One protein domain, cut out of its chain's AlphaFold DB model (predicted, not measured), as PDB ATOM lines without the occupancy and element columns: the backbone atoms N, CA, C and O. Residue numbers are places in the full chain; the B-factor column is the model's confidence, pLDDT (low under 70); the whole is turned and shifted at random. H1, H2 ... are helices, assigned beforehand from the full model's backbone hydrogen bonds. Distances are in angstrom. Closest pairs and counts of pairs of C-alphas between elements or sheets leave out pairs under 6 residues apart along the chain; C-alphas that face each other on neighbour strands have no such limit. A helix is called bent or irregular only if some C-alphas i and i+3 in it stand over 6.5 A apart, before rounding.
ATOM      1  N   ASN A   4      28.835  -8.142  -8.800       66.38
ATOM      2  CA  ASN A   4      30.277  -7.925  -8.927       66.38
ATOM      3  C   ASN A   4      30.609  -6.503  -9.406       66.38
ATOM      4  O   ASN A   4      31.559  -5.891  -8.922       66.38
ATOM      5  N   TRP A   5      29.811  -5.951 -10.328       73.25
ATOM      6  CA  TRP A   5      29.975  -4.561 -10.766       73.25
ATOM      7  C   TRP A   5      29.685  -3.576  -9.627       73.25
ATOM      8  O   TRP A   5      30.418  -2.604  -9.452       73.25
ATOM      9  N   VAL A   6      28.658  -3.847  -8.813       67.69
ATOM     10  CA  VAL A   6      28.297  -2.995  -7.671       67.69
ATOM     11  C   VAL A   6      29.407  -2.993  -6.620       67.69
ATOM     12  O   VAL A   6      29.814  -1.921  -6.186       67.69
ATOM     13  N   THR A   7      29.957  -4.153  -6.239       72.31
ATOM     14  CA  THR A   7      31.088  -4.206  -5.295       72.31
ATOM     15  C   THR A   7      32.348  -3.535  -5.836       72.31
ATOM     16  O   THR A   7      33.032  -2.867  -5.064       72.31
ATOM     17  N   ALA A   8      32.634  -3.646  -7.138       77.31
ATOM     18  CA  ALA A   8      33.782  -2.984  -7.757       77.31
ATOM     19  C   ALA A   8      33.657  -1.447  -7.785       77.31
ATOM     20  O   ALA A   8      34.658  -0.752  -7.626       77.31
ATOM     21  N   ASN A   9      32.442  -0.910  -7.953       78.25
ATOM     22  CA  ASN A   9      32.218   0.531  -8.123       78.25
ATOM     23  C   ASN A   9      31.709   1.249  -6.859       78.25
ATOM     24  O   ASN A   9      31.683   2.475  -6.837       78.25
ATOM     25  N   LYS A  10      31.366   0.537  -5.772       72.44
ATOM     26  CA  LYS A  10      30.772   1.136  -4.553       72.44
ATOM     27  C   LYS A  10      31.588   2.288  -3.942       72.44
ATOM     28  O   LYS A  10      31.027   3.164  -3.287       72.44
ATOM     29  N   ALA A  11      32.905   2.283  -4.141       75.38
ATOM     30  CA  ALA A  11      33.815   3.299  -3.624       75.38
ATOM     31  C   ALA A  11      33.973   4.538  -4.530       75.38
ATOM     32  O   ALA A  11      34.529   5.540  -4.069       75.38
ATOM     33  N   THR A  12      33.517   4.523  -5.788       82.19
ATOM     34  CA  THR A  12      33.773   5.650  -6.702       82.19
ATOM     35  C   THR A  12      32.938   6.889  -6.334       82.19
ATOM     36  O   THR A  12      31.887   6.761  -5.689       82.19
ATOM     37  N   PRO A  13      33.401   8.112  -6.657       75.44
ATOM     38  CA  PRO A  13      32.620   9.332  -6.447       75.44
ATOM     39  C   PRO A  13      31.285   9.314  -7.204       75.44
ATOM     40  O   PRO A  13      30.255   9.682  -6.643       75.44
ATOM     41  N   GLU A  14      31.289   8.818  -8.441       75.56
ATOM     42  CA  GLU A  14      30.139   8.798  -9.349       75.56
ATOM     43  C   GLU A  14      29.048   7.867  -8.811       75.56
ATOM     44  O   GLU A  14      27.886   8.258  -8.702       75.56
ATOM     45  N   PHE A  15      29.423   6.660  -8.372       76.69
ATOM     46  CA  PHE A  15      28.489   5.710  -7.769       76.69
ATOM     47  C   PHE A  15      27.871   6.262  -6.476       76.69
ATOM     48  O   PHE A  15      26.677   6.076  -6.225       76.69
ATOM     49  N   ARG A  16      28.660   6.974  -5.657       74.50
ATOM     50  CA  ARG A  16      28.166   7.634  -4.437       74.50
ATOM     51  C   ARG A  16      27.201   8.777  -4.756       74.50
ATOM     52  O   ARG A  16      26.157   8.866  -4.115       74.50
ATOM     53  N   GLN A  17      27.489   9.589  -5.773       76.56
ATOM     54  CA  GLN A  17      26.599  10.657  -6.236       76.56
ATOM     55  C   GLN A  17      25.276  10.101  -6.791       76.56
ATOM     56  O   GLN A  17      24.204  10.564  -6.400       76.56
ATOM     57  N   MET A  18      25.334   9.060  -7.630       75.19
ATOM     58  CA  MET A  18      24.148   8.360  -8.142       75.19
ATOM     59  C   MET A  18      23.316   7.741  -7.011       75.19
ATOM     60  O   MET A  18      22.093   7.877  -6.998       75.19
ATOM     61  N   SER A  19      23.973   7.101  -6.036       75.12
ATOM     62  CA  SER A  19      23.302   6.497  -4.878       75.12
ATOM     63  C   SER A  19      22.623   7.547  -3.999       75.12
ATOM     64  O   SER A  19      21.495   7.331  -3.567       75.12
ATOM     65  N   ALA A  20      23.255   8.705  -3.774       74.25
ATOM     66  CA  ALA A  20      22.661   9.813  -3.024       74.25
ATOM     67  C   ALA A  20      21.436  10.414  -3.740       74.25
ATOM     68  O   ALA A  20      20.388  10.597  -3.120       74.25
ATOM     69  N   TRP A  21      21.527  10.654  -5.054       78.44
ATOM     70  CA  TRP A  21      20.398  11.138  -5.860       78.44
ATOM     71  C   TRP A  21      19.211  10.168  -5.823       78.44
ATOM     72  O   TRP A  21      18.074  10.564  -5.554       78.44
ATOM     73  N   ALA A  22      19.481   8.877  -6.025       77.19
ATOM     74  CA  ALA A  22      18.447   7.855  -6.033       77.19
ATOM     75  C   ALA A  22      17.854   7.602  -4.629       77.19
ATOM     76  O   ALA A  22      16.653   7.357  -4.521       77.19
ATOM     77  N   MET A  23      18.637   7.748  -3.549       78.19
ATOM     78  CA  MET A  23      18.120   7.732  -2.170       78.19
ATOM     79  C   MET A  23      17.193   8.918  -1.883       78.19
ATOM     80  O   MET A  23      16.121   8.712  -1.318       78.19
ATOM     81  N   ASN A  24      17.536  10.134  -2.321       78.06
ATOM     82  CA  ASN A  24      16.648  11.296  -2.184       78.06
ATOM     83  C   ASN A  24      15.315  11.082  -2.920       78.06
ATOM     84  O   ASN A  24      14.247  11.372  -2.377       78.06
ATOM     85  N   LYS A  25      15.354  10.508  -4.131       80.38
ATOM     86  CA  LYS A  25      14.127  10.165  -4.863       80.38
ATOM     87  C   LYS A  25      13.328   9.067  -4.148       80.38
ATOM     88  O   LYS A  25      12.110   9.188  -4.047       80.38
ATOM     89  N   LEU A  26      13.991   8.053  -3.584       78.62
ATOM     90  CA  LEU A  26      13.351   6.993  -2.798       78.62
ATOM     91  C   LEU A  26      12.640   7.550  -1.551       78.62
ATOM     92  O   LEU A  26      11.479   7.216  -1.327       78.62
ATOM     93  N   TYR A  27      13.276   8.457  -0.803       78.38
ATOM     94  CA  TYR A  27      12.649   9.166   0.321       78.38
ATOM     95  C   TYR A  27      11.402   9.965  -0.094       78.38
ATOM     96  O   TYR A  27      10.437  10.002   0.657       78.38
ATOM     97  N   SER A  28      11.380  10.568  -1.290       78.06
ATOM     98  CA  SER A  28      10.195  11.301  -1.777       78.06
ATOM     99  C   SER A  28       9.012  10.404  -2.177       78.06
ATOM    100  O   SER A  28       7.874  10.862  -2.182       78.06
ATOM    101  N   LEU A  29       9.269   9.134  -2.517       78.12
ATOM    102  CA  LEU A  29       8.264   8.185  -3.019       78.12
ATOM    103  C   LEU A  29       7.716   7.255  -1.927       78.12
ATOM    104  O   LEU A  29       6.614   6.715  -2.044       78.12
ATOM    105  N   VAL A  30       8.492   7.017  -0.873       76.81
ATOM    106  CA  VAL A  30       8.140   6.102   0.215       76.81
ATOM    107  C   VAL A  30       7.282   6.831   1.255       76.81
ATOM    108  O   VAL A  30       7.548   7.964   1.624       76.81
ATOM    109  N   LYS A  31       6.224   6.183   1.769       78.94
ATOM    110  CA  LYS A  31       5.390   6.782   2.828       78.94
ATOM    111  C   LYS A  31       6.210   6.979   4.109       78.94
ATOM    112  O   LYS A  31       6.879   6.043   4.545       78.94
ATOM    113  N   SER A  32       6.044   8.127   4.770       77.00
ATOM    114  CA  SER A  32       6.793   8.562   5.969       77.00
ATOM    115  C   SER A  32       7.003   7.488   7.047       77.00
ATOM    116  O   SER A  32       8.088   7.379   7.611       77.00
ATOM    117  N   LYS A  33       6.008   6.622   7.282       79.31
ATOM    118  CA  LYS A  33       6.085   5.473   8.207       79.31
ATOM    119  C   LYS A  33       7.215   4.461   7.924       79.31
ATOM    120  O   LYS A  33       7.523   3.654   8.792       79.31
ATOM    121  N   LEU A  34       7.791   4.462   6.721       78.62
ATOM    122  CA  LEU A  34       8.915   3.610   6.309       78.62
ATOM    123  C   LEU A  34      10.245   4.381   6.221       78.62
ATOM    124  O   LEU A  34      11.280   3.757   6.011       78.62
ATOM    125  N   HIS A  35      10.261   5.702   6.440       79.69
ATOM    126  CA  HIS A  35      11.503   6.485   6.475       79.69
ATOM    127  C   HIS A  35      12.522   5.986   7.516       79.69
ATOM    128  O   HIS A  35      13.696   5.935   7.158       79.69
ATOM    129  N   PRO A  36      12.139   5.516   8.728       82.06
ATOM    130  CA  PRO A  36      13.100   4.950   9.685       82.06
ATOM    131  C   PRO A  36      13.870   3.724   9.161       82.06
ATOM    132  O   PRO A  36      14.958   3.430   9.642       82.06
ATOM    133  N   VAL A  37      13.324   3.013   8.165       78.00
ATOM    134  CA  VAL A  37      13.964   1.857   7.503       78.00
ATOM    135  C   VAL A  37      15.009   2.311   6.470       78.00
ATOM    136  O   VAL A  37      15.898   1.547   6.103       78.00
ATOM    137  N   LEU A  38      14.914   3.558   5.999       76.56
ATOM    138  CA  LEU A  38      15.855   4.172   5.058       76.56
ATOM    139  C   LEU A  38      17.028   4.852   5.774       76.56
ATOM    140  O   LEU A  38      18.145   4.831   5.258       76.56
ATOM    141  N   THR A  39      16.806   5.401   6.972       76.25
ATOM    142  CA  THR A  39      17.819   6.158   7.734       76.25
ATOM    143  C   THR A  39      18.985   5.283   8.203       76.25
ATOM    144  O   THR A  39      20.103   5.761   8.343       76.25
ATOM    145  N   SER A  40      18.773   3.973   8.375       73.25
ATOM    146  CA  SER A  40      19.848   3.013   8.675       73.25
ATOM    147  C   SER A  40      20.699   2.612   7.457       73.25
ATOM    148  O   SER A  40      21.620   1.807   7.601       73.25
ATOM    149  N   HIS A  41      20.391   3.128   6.260       74.31
ATOM    150  CA  HIS A  41      21.034   2.764   4.991       74.31
ATOM    151  C   HIS A  41      21.364   3.984   4.110       74.31
ATOM    152  O   HIS A  41      21.389   3.890   2.881       74.31
ATOM    153  N   GLU A  42      21.640   5.137   4.721       64.69
ATOM    154  CA  GLU A  42      22.061   6.340   3.997       64.69
ATOM    155  C   GLU A  42      23.316   6.080   3.144       64.69
ATOM    156  O   GLU A  42      24.318   5.536   3.606       64.69
ATOM    157  N   GLY A  43      23.234   6.422   1.855       66.06
ATOM    158  CA  GLY A  43      24.286   6.150   0.869       66.06
ATOM    159  C   GLY A  43      24.359   4.707   0.343       66.06
ATOM    160  O   GLY A  43      25.066   4.474  -0.635       66.06
ATOM    161  N   ASP A  44      23.611   3.748   0.905       73.44
ATOM    162  CA  ASP A  44      23.512   2.374   0.392       73.44
ATOM    163  C   ASP A  44      22.089   2.052  -0.074       73.44
ATOM    164  O   ASP A  44      21.304   1.393   0.611       73.44
ATOM    165  N   ILE A  45      21.776   2.479  -1.298       74.69
ATOM    166  CA  ILE A  45      20.477   2.229  -1.929       74.69
ATOM    167  C   ILE A  45      20.126   0.734  -2.035       74.69
ATOM    168  O   ILE A  45      18.955   0.366  -1.959       74.69
ATOM    169  N   TYR A  46      21.121  -0.152  -2.139       74.75
ATOM    170  CA  TYR A  46      20.900  -1.598  -2.190       74.75
ATOM    171  C   TYR A  46      20.517  -2.145  -0.810       74.75
ATOM    172  O   TYR A  46      19.579  -2.940  -0.697       74.75
ATOM    173  N   GLY A  47      21.197  -1.678   0.241       77.75
ATOM    174  CA  GLY A  47      20.815  -1.915   1.633       77.75
ATOM    175  C   GLY A  47      19.402  -1.411   1.927       77.75
ATOM    176  O   GLY A  47      18.576  -2.171   2.432       77.75
ATOM    177  N   ALA A  48      19.091  -0.183   1.507       79.50
ATOM    178  CA  ALA A  48      17.788   0.452   1.681       79.50
ATOM    179  C   ALA A  48      16.648  -0.323   0.995       79.50
ATOM    180  O   ALA A  48      15.652  -0.646   1.642       79.50
ATOM    181  N   PHE A  49      16.794  -0.714  -0.279       79.12
ATOM    182  CA  PHE A  49      15.792  -1.539  -0.970       79.12
ATOM    183  C   PHE A  49      15.608  -2.914  -0.315       79.12
ATOM    184  O   PHE A  49      14.478  -3.400  -0.197       79.12
ATOM    185  N   LYS A  50      16.696  -3.542   0.151       78.88
ATOM    186  CA  LYS A  50      16.626  -4.817   0.874       78.88
ATOM    187  C   LYS A  50      15.874  -4.660   2.200       78.88
ATOM    188  O   LYS A  50      14.984  -5.467   2.473       78.88
ATOM    189  N   ALA A  51      16.165  -3.613   2.972       81.12
ATOM    190  CA  ALA A  51      15.487  -3.294   4.228       81.12
ATOM    191  C   ALA A  51      13.999  -2.957   4.023       81.12
ATOM    192  O   ALA A  51      13.150  -3.518   4.716       81.12
ATOM    193  N   LEU A  52      13.652  -2.159   3.005       80.38
ATOM    194  CA  LEU A  52      12.260  -1.921   2.603       80.38
ATOM    195  C   LEU A  52      11.539  -3.227   2.240       80.38
ATOM    196  O   LEU A  52      10.431  -3.469   2.715       80.38
ATOM    197  N   SER A  53      12.163  -4.108   1.448       81.06
ATOM    198  CA  SER A  53      11.567  -5.411   1.113       81.06
ATOM    199  C   SER A  53      11.372  -6.311   2.339       81.06
ATOM    200  O   SER A  53      10.483  -7.163   2.353       81.06
ATOM    201  N   ALA A  54      12.181  -6.127   3.388       82.12
ATOM    202  CA  ALA A  54      12.015  -6.830   4.648       82.12
ATOM    203  C   ALA A  54      10.839  -6.259   5.453       82.12
ATOM    204  O   ALA A  54       9.989  -7.032   5.891       82.12
ATOM    205  N   ALA A  55      10.750  -4.930   5.567       82.19
ATOM    206  CA  ALA A  55       9.694  -4.217   6.284       82.19
ATOM    207  C   ALA A  55       8.300  -4.369   5.643       82.19
ATOM    208  O   ALA A  55       7.302  -4.462   6.355       82.19
ATOM    209  N   CYS A  56       8.214  -4.443   4.311       79.56
ATOM    210  CA  CYS A  56       6.950  -4.658   3.596       79.56
ATOM    211  C   CYS A  56       6.439  -6.112   3.644       79.56
ATOM    212  O   CYS A  56       5.302  -6.367   3.240       79.56
ATOM    213  N   GLY A  57       7.242  -7.066   4.136       83.94
ATOM    214  CA  GLY A  57       6.846  -8.472   4.253       83.94
ATOM    215  C   GLY A  57       6.365  -9.066   2.926       83.94
ATOM    216  O   GLY A  57       6.853  -8.713   1.857       83.94
ATOM    217  N   GLU A  58       5.372  -9.953   2.974       83.69
ATOM    218  CA  GLU A  58       4.824 -10.600   1.770       83.69
ATOM    219  C   GLU A  58       4.144  -9.627   0.786       83.69
ATOM    220  O   GLU A  58       3.982  -9.969  -0.376       83.69
ATOM    221  N   LYS A  59       3.861  -8.372   1.168       81.19
ATOM    222  CA  LYS A  59       3.392  -7.309   0.249       81.19
ATOM    223  C   LYS A  59       4.530  -6.636  -0.538       81.19
ATOM    224  O   LYS A  59       4.399  -5.508  -1.006       81.19
ATOM    225  N   SER A  60       5.699  -7.274  -0.610       82.56
ATOM    226  CA  SER A  60       6.845  -6.775  -1.364       82.56
ATOM    227  C   SER A  60       6.986  -7.509  -2.694       82.56
ATOM    228  O   SER A  60       7.423  -8.660  -2.735       82.56
ATOM    229  N   VAL A  61       6.745  -6.791  -3.793       77.31
ATOM    230  CA  VAL A  61       7.037  -7.248  -5.163       77.31
ATOM    231  C   VAL A  61       8.487  -7.743  -5.307       77.31
ATOM    232  O   VAL A  61       8.741  -8.735  -5.980       77.31
ATOM    233  N   LEU A  62       9.449  -7.132  -4.603       78.19
ATOM    234  CA  LEU A  62      10.845  -7.594  -4.597       78.19
ATOM    235  C   LEU A  62      11.004  -8.995  -3.986       78.19
ATOM    236  O   LEU A  62      11.791  -9.795  -4.491       78.19
ATOM    237  N   ARG A  63      10.248  -9.333  -2.930       80.25
ATOM    238  CA  ARG A  63      10.227 -10.703  -2.385       80.25
ATOM    239  C   ARG A  63       9.547 -11.679  -3.341       80.25
ATOM    240  O   ARG A  63      10.059 -12.785  -3.490       80.25
ATOM    241  N   LEU A  64       8.468 -11.269  -4.011       83.81
ATOM    242  CA  LEU A  64       7.791 -12.075  -5.036       83.81
ATOM    243  C   LEU A  64       8.775 -12.441  -6.157       83.81
ATOM    244  O   LEU A  64       8.999 -13.621  -6.418       83.81
ATOM    245  N   CYS A  65       9.450 -11.443  -6.733       78.56
ATOM    246  CA  CYS A  65      10.465 -11.644  -7.767       78.56
ATOM    247  C   CYS A  65      11.629 -12.528  -7.290       78.56
ATOM    248  O   CYS A  65      12.070 -13.397  -8.039       78.56
ATOM    249  N   ASN A  66      12.100 -12.371  -6.046       80.75
ATOM    250  CA  ASN A  66      13.159 -13.221  -5.487       80.75
ATOM    251  C   ASN A  66      12.718 -14.689  -5.333       80.75
ATOM    252  O   ASN A  66      13.483 -15.591  -5.674       80.75
ATOM    253  N   LYS A  67      11.491 -14.947  -4.857       86.50
ATOM    254  CA  LYS A  67      10.938 -16.308  -4.733       86.50
ATOM    255  C   LYS A  67      10.703 -16.951  -6.103       86.50
ATOM    256  O   LYS A  67      11.065 -18.107  -6.304       86.50
ATOM    257  N   LEU A  68      10.184 -16.187  -7.066       83.25
ATOM    258  CA  LEU A  68      10.023 -16.631  -8.452       83.25
ATOM    259  C   LEU A  68      11.380 -16.962  -9.093       83.25
ATOM    260  O   LEU A  68      11.521 -18.006  -9.722       83.25
ATOM    261  N   TYR A  69      12.395 -16.119  -8.888       80.62
ATOM    262  CA  TYR A  69      13.754 -16.357  -9.377       80.62
ATOM    263  C   TYR A  69      14.388 -17.611  -8.752       80.62
ATOM    264  O   TYR A  69      15.035 -18.378  -9.463       80.62
ATOM    265  N   ALA A  70      14.173 -17.860  -7.456       82.69
ATOM    266  CA  ALA A  70      14.623 -19.091  -6.807       82.69
ATOM    267  C   ALA A  70      13.964 -20.338  -7.429       82.69
ATOM    268  O   ALA A  70      14.656 -21.309  -7.720       82.69
ATOM    269  N   LEU A  71      12.657 -20.283  -7.712       83.69
ATOM    270  CA  LEU A  71      11.914 -21.385  -8.332       83.69
ATOM    271  C   LEU A  71      12.325 -21.628  -9.800       83.69
ATOM    272  O   LEU A  71      12.468 -22.771 -10.220       83.69
ATOM    273  N   ILE A  72      12.574 -20.561 -10.573       81.12
ATOM    274  CA  ILE A  72      13.034 -20.618 -11.977       81.12
ATOM    275  C   ILE A  72      14.438 -21.230 -12.114       81.12
ATOM    276  O   ILE A  72      14.740 -21.848 -13.138       81.12
ATOM    277  N   ASN A  73      15.309 -21.029 -11.126       79.38
ATOM    278  CA  ASN A  73      16.702 -21.492 -11.158       79.38
ATOM    279  C   ASN A  73      16.950 -22.734 -10.292       79.38
ATOM    280  O   ASN A  73      18.097 -23.134 -10.107       79.38
ATOM    281  N   MET A  74      15.889 -23.353  -9.780       82.62
ATOM    282  CA  MET A  74      15.967 -24.635  -9.098       82.62
ATOM    283  C   MET A  74      16.237 -25.741 -10.130       82.62
ATOM    284  O   MET A  74      15.493 -25.862 -11.103       82.62
ATOM    285  N   SER A  75      17.274 -26.553  -9.924       81.69
ATOM    286  CA  SER A  75      17.619 -27.681 -10.796       81.69
ATOM    287  C   SER A  75      17.821 -28.964  -9.994       81.69
ATOM    288  O   SER A  75      18.365 -28.951  -8.891       81.69
ATOM    289  N   TYR A  76      17.348 -30.075 -10.551       79.62
ATOM    290  CA  TYR A  76      17.550 -31.412 -10.015       79.62
ATOM    291  C   TYR A  76      19.009 -31.820 -10.203       79.62
ATOM    292  O   TYR A  76      19.561 -31.673 -11.295       79.62
ATOM    293  N   THR A  77      19.624 -32.361  -9.153       70.69
ATOM    294  CA  THR A  77      20.955 -32.966  -9.224       70.69
ATOM    295  C   THR A  77      20.867 -34.451  -8.895       70.69
ATOM    296  O   THR A  77      20.079 -34.874  -8.053       70.69
ATOM    297  N   SER A  78      21.706 -35.263  -9.535       63.38
ATOM    298  CA  SER A  78      21.733 -36.721  -9.348       63.38
ATOM    299  C   SER A  78      22.217 -37.180  -7.962       63.38
ATOM    300  O   SER A  78      22.188 -38.373  -7.669       63.38
ATOM    301  N   GLU A  79      22.651 -36.248  -7.109       71.19
ATOM    302  CA  GLU A  79      23.072 -36.492  -5.724       71.19
ATOM    303  C   GLU A  79      21.901 -36.465  -4.724       71.19
ATOM    304  O   GLU A  79      22.035 -36.977  -3.613       71.19
ATOM    305  N   MET A  80      20.750 -35.894  -5.100       69.81
ATOM    306  CA  MET A  80      19.542 -35.853  -4.268       69.81
ATOM    307  C   MET A  80      18.465 -36.802  -4.795       69.81
ATOM    308  O   MET A  80      18.334 -37.024  -5.996       69.81
ATOM    309  N   SER A  81      17.640 -37.353  -3.902       71.31
ATOM    310  CA  SER A  81      16.493 -38.150  -4.343       71.31
ATOM    311  C   SER A  81      15.422 -37.261  -4.983       71.31
ATOM    312  O   SER A  81      15.163 -36.141  -4.536       71.31
ATOM    313  N   MET A  82      14.718 -37.792  -5.986       64.69
ATOM    314  CA  MET A  82      13.599 -37.097  -6.636       64.69
ATOM    315  C   MET A  82      12.518 -36.652  -5.631       64.69
ATOM    316  O   MET A  82      11.942 -35.577  -5.782       64.69
ATOM    317  N   ALA A  83      12.288 -37.425  -4.564       62.84
ATOM    318  CA  ALA A  83      11.362 -37.064  -3.490       62.84
ATOM    319  C   ALA A  83      11.814 -35.819  -2.696       62.84
ATOM    320  O   ALA A  83      10.988 -34.967  -2.369       62.84
ATOM    321  N   GLN A  84      13.117 -35.677  -2.419       73.06
ATOM    322  CA  GLN A  84      13.678 -34.481  -1.771       73.06
ATOM    323  C   GLN A  84      13.569 -33.251  -2.682       73.06
ATOM    324  O   GLN A  84      13.136 -32.196  -2.222       73.06
ATOM    325  N   HIS A  85      13.881 -33.404  -3.972       78.88
ATOM    326  CA  HIS A  85      13.752 -32.334  -4.968       78.88
ATOM    327  C   HIS A  85      12.311 -31.827  -5.098       78.88
ATOM    328  O   HIS A  85      12.064 -30.623  -5.053       78.88
ATOM    329  N   LEU A  86      11.341 -32.743  -5.185       78.62
ATOM    330  CA  LEU A  86       9.919 -32.398  -5.203       78.62
ATOM    331  C   LEU A  86       9.485 -31.691  -3.913       78.62
ATOM    332  O   LEU A  86       8.758 -30.704  -3.980       78.62
ATOM    333  N   SER A  87       9.946 -32.149  -2.746       79.00
ATOM    334  CA  SER A  87       9.641 -31.510  -1.456       79.00
ATOM    335  C   SER A  87      10.157 -30.065  -1.388       79.00
ATOM    336  O   SER A  87       9.426 -29.156  -0.983       79.00
ATOM    337  N   GLU A  88      11.384 -29.818  -1.856       84.69
ATOM    338  CA  GLU A  88      11.969 -28.474  -1.888       84.69
ATOM    339  C   GLU A  88      11.298 -27.578  -2.950       84.69
ATOM    340  O   GLU A  88      11.050 -26.399  -2.682       84.69
ATOM    341  N   PHE A  89      10.888 -28.130  -4.103       87.12
ATOM    342  CA  PHE A  89      10.043 -27.415  -5.070       87.12
ATOM    343  C   PHE A  89       8.721 -26.975  -4.442       87.12
ATOM    344  O   PHE A  89       8.372 -25.801  -4.527       87.12
ATOM    345  N   TRP A  90       8.001 -27.883  -3.775       83.62
ATOM    346  CA  TRP A  90       6.710 -27.582  -3.150       83.62
ATOM    347  C   TRP A  90       6.819 -26.526  -2.051       83.62
ATOM    348  O   TRP A  90       5.998 -25.614  -1.989       83.62
ATOM    349  N   LYS A  91       7.860 -26.598  -1.222       88.94
ATOM    350  CA  LYS A  91       8.179 -25.582  -0.211       88.94
ATOM    351  C   LYS A  91       8.405 -24.198  -0.832       88.94
ATOM    352  O   LYS A  91       7.850 -23.210  -0.345       88.94
ATOM    353  N   ASN A  92       9.166 -24.118  -1.924       86.44
ATOM    354  CA  ASN A  92       9.433 -22.859  -2.625       86.44
ATOM    355  C   ASN A  92       8.208 -22.346  -3.406       86.44
ATOM    356  O   ASN A  92       7.934 -21.146  -3.391       86.44
ATOM    357  N   TYR A  93       7.431 -23.244  -4.017       88.25
ATOM    358  CA  TYR A  93       6.179 -22.944  -4.712       88.25
ATOM    359  C   TYR A  93       5.124 -22.375  -3.758       88.25
ATOM    360  O   TYR A  93       4.655 -21.263  -3.974       88.25
ATOM    361  N   THR A  94       4.819 -23.066  -2.654       87.12
ATOM    362  CA  THR A  94       3.857 -22.591  -1.645       87.12
ATOM    363  C   THR A  94       4.276 -21.231  -1.084       87.12
ATOM    364  O   THR A  94       3.450 -20.327  -0.975       87.12
ATOM    365  N   SER A  95       5.573 -21.045  -0.810       88.50
ATOM    366  CA  SER A  95       6.124 -19.761  -0.362       88.50
ATOM    367  C   SER A  95       5.919 -18.635  -1.382       88.50
ATOM    368  O   SER A  95       5.645 -17.506  -0.974       88.50
ATOM    369  N   LEU A  96       6.037 -18.915  -2.688       86.88
ATOM    370  CA  LEU A  96       5.753 -17.963  -3.766       86.88
ATOM    371  C   LEU A  96       4.254 -17.652  -3.869       86.88
ATOM    372  O   LEU A  96       3.896 -16.479  -3.966       86.88
ATOM    373  N   THR A  97       3.384 -18.665  -3.810       86.31
ATOM    374  CA  THR A  97       1.925 -18.483  -3.873       86.31
ATOM    375  C   THR A  97       1.432 -17.574  -2.748       86.31
ATOM    376  O   THR A  97       0.732 -16.612  -3.029       86.31
ATOM    377  N   THR A  98       1.916 -17.749  -1.510       87.94
ATOM    378  CA  THR A  98       1.581 -16.841  -0.393       87.94
ATOM    379  C   THR A  98       1.965 -15.376  -0.661       87.94
ATOM    380  O   THR A  98       1.292 -14.462  -0.185       87.94
ATOM    381  N   THR A  99       3.028 -15.116  -1.430       85.69
ATOM    382  CA  THR A  99       3.395 -13.749  -1.848       85.69
ATOM    383  C   THR A  99       2.527 -13.250  -2.999       85.69
ATOM    384  O   THR A  99       2.227 -12.064  -3.060       85.69
ATOM    385  N   ILE A 100       2.109 -14.131  -3.907       85.38
ATOM    386  CA  ILE A 100       1.179 -13.801  -4.993       85.38
ATOM    387  C   ILE A 100      -0.194 -13.414  -4.424       85.38
ATOM    388  O   ILE A 100      -0.707 -12.353  -4.766       85.38
ATOM    389  N   ASP A 101      -0.720 -14.177  -3.465       85.50
ATOM    390  CA  ASP A 101      -1.985 -13.875  -2.778       85.50
ATOM    391  C   ASP A 101      -1.940 -12.523  -2.035       85.50
ATOM    392  O   ASP A 101      -2.953 -11.844  -1.876       85.50
ATOM    393  N   ALA A 102      -0.748 -12.096  -1.602       84.06
ATOM    394  CA  ALA A 102      -0.514 -10.793  -0.980       84.06
ATOM    395  C   ALA A 102      -0.334  -9.628  -1.981       84.06
ATOM    396  O   ALA A 102      -0.306  -8.474  -1.544       84.06
ATOM    397  N   ASN A 103      -0.202  -9.906  -3.287       78.69
ATOM    398  CA  ASN A 103      -0.028  -8.931  -4.377       78.69
ATOM    399  C   ASN A 103      -0.825  -9.362  -5.640       78.69
ATOM    400  O   ASN A 103      -0.216  -9.582  -6.694       78.69
ATOM    401  N   PRO A 104      -2.165  -9.501  -5.562       76.25
ATOM    402  CA  PRO A 104      -2.978 -10.139  -6.607       76.25
ATOM    403  C   PRO A 104      -2.905  -9.440  -7.974       76.25
ATOM    404  O   PRO A 104      -2.986 -10.101  -9.006       76.25
ATOM    405  N   ASP A 105      -2.689  -8.122  -7.992       76.00
ATOM    406  CA  ASP A 105      -2.624  -7.319  -9.221       76.00
ATOM    407  C   ASP A 105      -1.290  -7.463  -9.982       76.00
ATOM    408  O   ASP A 105      -1.163  -6.988 -11.111       76.00
ATOM    409  N   PHE A 106      -0.266  -8.084  -9.377       73.00
ATOM    410  CA  PHE A 106       1.084  -8.144  -9.950       73.00
ATOM    411  C   PHE A 106       1.341  -9.397 -10.799       73.00
ATOM    412  O   PHE A 106       2.011  -9.331 -11.829       73.00
ATOM    413  N   MET A 107       0.856 -10.558 -10.356       72.94
ATOM    414  CA  MET A 107       1.084 -11.844 -11.019       72.94
ATOM    415  C   MET A 107       0.007 -12.847 -10.606       72.94
ATOM    416  O   MET A 107      -0.393 -12.872  -9.451       72.94
ATOM    417  N   SER A 108      -0.389 -13.742 -11.511       73.25
ATOM    418  CA  SER A 108      -1.160 -14.943 -11.173       73.25
ATOM    419  C   SER A 108      -0.372 -16.207 -11.521       73.25
ATOM    420  O   SER A 108       0.431 -16.224 -12.458       73.25
ATOM    421  N   MET A 109      -0.574 -17.279 -10.750       74.06
ATOM    422  CA  MET A 109       0.106 -18.559 -10.956       74.06
ATOM    423  C   MET A 109      -0.867 -19.587 -11.530       74.06
ATOM    424  O   MET A 109      -1.649 -20.196 -10.806       74.06
ATOM    425  N   SER A 110      -0.837 -19.775 -12.850       68.62
ATOM    426  CA  SER A 110      -1.654 -20.799 -13.504       68.62
ATOM    427  C   SER A 110      -1.062 -22.197 -13.305       68.62
ATOM    428  O   SER A 110       0.157 -22.368 -13.226       68.62
ATOM    429  N   THR A 111      -1.915 -23.225 -13.310       65.12
ATOM    430  CA  THR A 111      -1.498 -24.637 -13.206       65.12
ATOM    431  C   THR A 111      -0.474 -25.019 -14.281       65.12
ATOM    432  O   THR A 111       0.467 -25.760 -14.009       65.12
ATOM    433  N   GLY A 112      -0.616 -24.462 -15.492       53.62
ATOM    434  CA  GLY A 112       0.330 -24.668 -16.590       53.62
ATOM    435  C   GLY A 112       1.698 -24.024 -16.343       53.62
ATOM    436  O   GLY A 112       2.715 -24.646 -16.636       53.62
ATOM    437  N   LEU A 113       1.745 -22.819 -15.758       63.53
ATOM    438  CA  LEU A 113       3.006 -22.158 -15.406       63.53
ATOM    439  C   LEU A 113       3.719 -22.890 -14.259       63.53
ATOM    440  O   LEU A 113       4.919 -23.142 -14.351       63.53
ATOM    441  N   ALA A 114       2.977 -23.312 -13.231       68.81
ATOM    442  CA  ALA A 114       3.506 -24.127 -12.137       68.81
ATOM    443  C   ALA A 114       4.126 -25.443 -12.649       68.81
ATOM    444  O   ALA A 114       5.244 -25.798 -12.275       68.81
ATOM    445  N   ALA A 115       3.441 -26.134 -13.567       65.25
ATOM    446  CA  ALA A 115       3.947 -27.360 -14.175       65.25
ATOM    447  C   ALA A 115       5.144 -27.118 -15.117       65.25
ATOM    448  O   ALA A 115       6.083 -27.911 -15.117       65.25
ATOM    449  N   ALA A 116       5.174 -26.014 -15.871       61.78
ATOM    450  CA  ALA A 116       6.329 -25.648 -16.695       61.78
ATOM    451  C   ALA A 116       7.581 -25.342 -15.848       61.78
ATOM    452  O   ALA A 116       8.688 -25.725 -16.229       61.78
ATOM    453  N   LEU A 117       7.412 -24.702 -14.686       72.38
ATOM    454  CA  LEU A 117       8.487 -24.448 -13.721       72.38
ATOM    455  C   LEU A 117       8.999 -25.751 -13.086       72.38
ATOM    456  O   LEU A 117      10.210 -25.948 -12.988       72.38
ATOM    457  N   LEU A 118       8.096 -26.678 -12.749       79.44
ATOM    458  CA  LEU A 118       8.460 -28.018 -12.284       79.44
ATOM    459  C   LEU A 118       9.260 -28.789 -13.347       79.44
ATOM    460  O   LEU A 118      10.337 -29.301 -13.046       79.44
ATOM    461  N   LEU A 119       8.784 -28.827 -14.597       72.69
ATOM    462  CA  LEU A 119       9.468 -29.493 -15.715       72.69
ATOM    463  C   LEU A 119      10.848 -28.895 -15.996       72.69
ATOM    464  O   LEU A 119      11.819 -29.634 -16.148       72.69
ATOM    465  N   ARG A 120      10.958 -27.560 -15.986       72.00
ATOM    466  CA  ARG A 120      12.236 -26.850 -16.117       72.00
ATOM    467  C   ARG A 120      13.246 -27.293 -15.059       72.00
ATOM    468  O   ARG A 120      14.424 -27.414 -15.387       72.00
ATOM    469  N   SER A 121      12.804 -27.589 -13.836       80.81
ATOM    470  CA  SER A 121      13.708 -28.047 -12.777       80.81
ATOM    471  C   SER A 121      14.352 -29.413 -13.048       80.81
ATOM    472  O   SER A 121      15.412 -29.693 -12.501       80.81
ATOM    473  N   PHE A 122      13.780 -30.240 -13.930       72.81
ATOM    474  CA  PHE A 122      14.368 -31.518 -14.355       72.81
ATOM    475  C   PHE A 122      15.206 -31.419 -15.643       72.81
ATOM    476  O   PHE A 122      15.847 -32.390 -16.034       72.81
ATOM    477  N   ASN A 123      15.246 -30.255 -16.301       61.66
ATOM    478  CA  ASN A 123      15.771 -30.073 -17.663       61.66
ATOM    479  C   ASN A 123      17.315 -30.133 -17.794       61.66
ATOM    480  O   ASN A 123      17.870 -29.662 -18.783       61.66
ATOM    481  N   GLN A 124      18.013 -30.668 -16.787       57.16
ATOM    482  CA  GLN A 124      19.454 -30.965 -16.815       57.16
ATOM    483  C   GLN A 124      19.759 -32.467 -16.657       57.16
ATOM    484  O   GLN A 124      20.921 -32.855 -16.742       57.16
ATOM    485  N   ASP A 125      18.746 -33.320 -16.461       56.91
ATOM    486  CA  ASP A 125      18.913 -34.775 -16.400       56.91
ATOM    487  C   ASP A 125      18.495 -35.427 -17.728       56.91
ATOM    488  O   ASP A 125      17.308 -35.620 -18.011       56.91
ATOM    489  N   GLU A 126      19.490 -35.810 -18.532       57.09
ATOM    490  CA  GLU A 126      19.289 -36.509 -19.807       57.09
ATOM    491  C   GLU A 126      18.457 -37.799 -19.649       57.09
ATOM    492  O   GLU A 126      17.721 -38.171 -20.569       57.09
ATOM    493  N   SER A 127      18.496 -38.457 -18.482       54.56
ATOM    494  CA  SER A 127      17.750 -39.696 -18.217       54.56
ATOM    495  C   SER A 127      16.236 -39.491 -18.071       54.56
ATOM    496  O   SER A 127      15.476 -40.455 -18.184       54.56
ATOM    497  N   LEU A 128      15.789 -38.248 -17.858       56.12
ATOM    498  CA  LEU A 128      14.378 -37.872 -17.741       56.12
ATOM    499  C   LEU A 128      13.818 -37.249 -19.029       56.12
ATOM    500  O   LEU A 128      12.624 -36.958 -19.088       56.12
TER     501      LEU A 128
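What this domain is: This is residues 4 to 128 of the 600 residues of the protein "Integrase catalytic domain-containing protein" of Puccinia coronata f. sp. avenae (UniProt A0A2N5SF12). Two lobes of helices are joined end on in a loose, elongated model. In one lobe H5 and H6 lie side by side as a helical hairpin with H7 packed across the end of H5; in the other H4 packs on H2 and H3, and H1 turns off at the beginning of H2. The lobes meet at a corner between H4 and H5. The printed part has 125 residues with seven named helices, H1 to H7 in order along the chain, and no named strand, and its class is all helix. It is loose, with a radius of gyration of the C-alphas of 18.8 A and spans of 52 by 34 by 20 A.

How they stand to each other: The longest helix, H6, residues 82 to 101, forms a hairpin with H5, residues 61 to 72. They touch at a shallow tilt of 21 degrees, opposite ways, and their closest C-alphas, those of Lys 67 and Leu 96, are 5.5 A apart. H7, residues 111 to 121, touches H5 at residues 71 to 72 alone, at a steep tilt of 56 degrees, with the C-alphas of Ile 72 and Leu 117 closest at 6.2 A. H6 and H7 are close but not clearly touching, the C-alphas of Phe 89 and Leu 118 being closest at 7.4 A. H4, residues 45 to 55, and H5 only just touch, with 3 pairs of C-alphas within 8 A, and only at the corner by their link; Ser 53 and Leu 62 have the closest C-alphas, 6.2 A apart, and the lines are about perpendicular at 87 degrees. H3, residues 32 to 39, touches H4 at a steep tilt of 48 degrees, opposite ways, with the C-alphas of Leu 38 and Ala 48 closest at 5.4 A. H2, residues 13 to 29, touches H4 with residues 19 to 23 alone, at a shallow tilt of 32 degrees, the same way, with the C-alphas of Ser 19 and Ile 45 closest at 5.9 A. H1, residues 4 to 9, touches no helix; it is close to H2 but not clearly touching, with the C-alphas of Asn 9 and Phe 15 closest at 6.4 A. H4 and H6 are apart, for instance. Every O i to N i+4 pair is within hydrogen-bond range in H1, H2, H4, H5 and H7, against 15 of 16 in H6 and 1 of 4 in H3, where 3 of 5 O i to N i+3 pairs are within range.

Where its parts are: H6 measures 28.2 A from its first to its last C-alpha; C-alpha 82 is at (13.599, -37.097, -6.636), and C-alpha 101 is at (-1.985, -13.875, -2.778). H2 measures 24.6 A, H5 16.2 A, H7 15.6 A, H4 15.0 A, H3 11.4 A and H1 8.7 A. H3 is irregular: C-alphas 33 and 36 are 7.2 A apart. C-alpha 4, where H1 begins, is at (30.277, -7.925, -8.927).

The domain as a whole: The two C-alphas farthest apart, those of Ser 32 and Ser 127, are 55.1 A apart. The printed part has no cut and no long link. Mean pLDDT of the printed part is 76.3, with 21 residues under 70, among them 110 to 116 and 123 to 128.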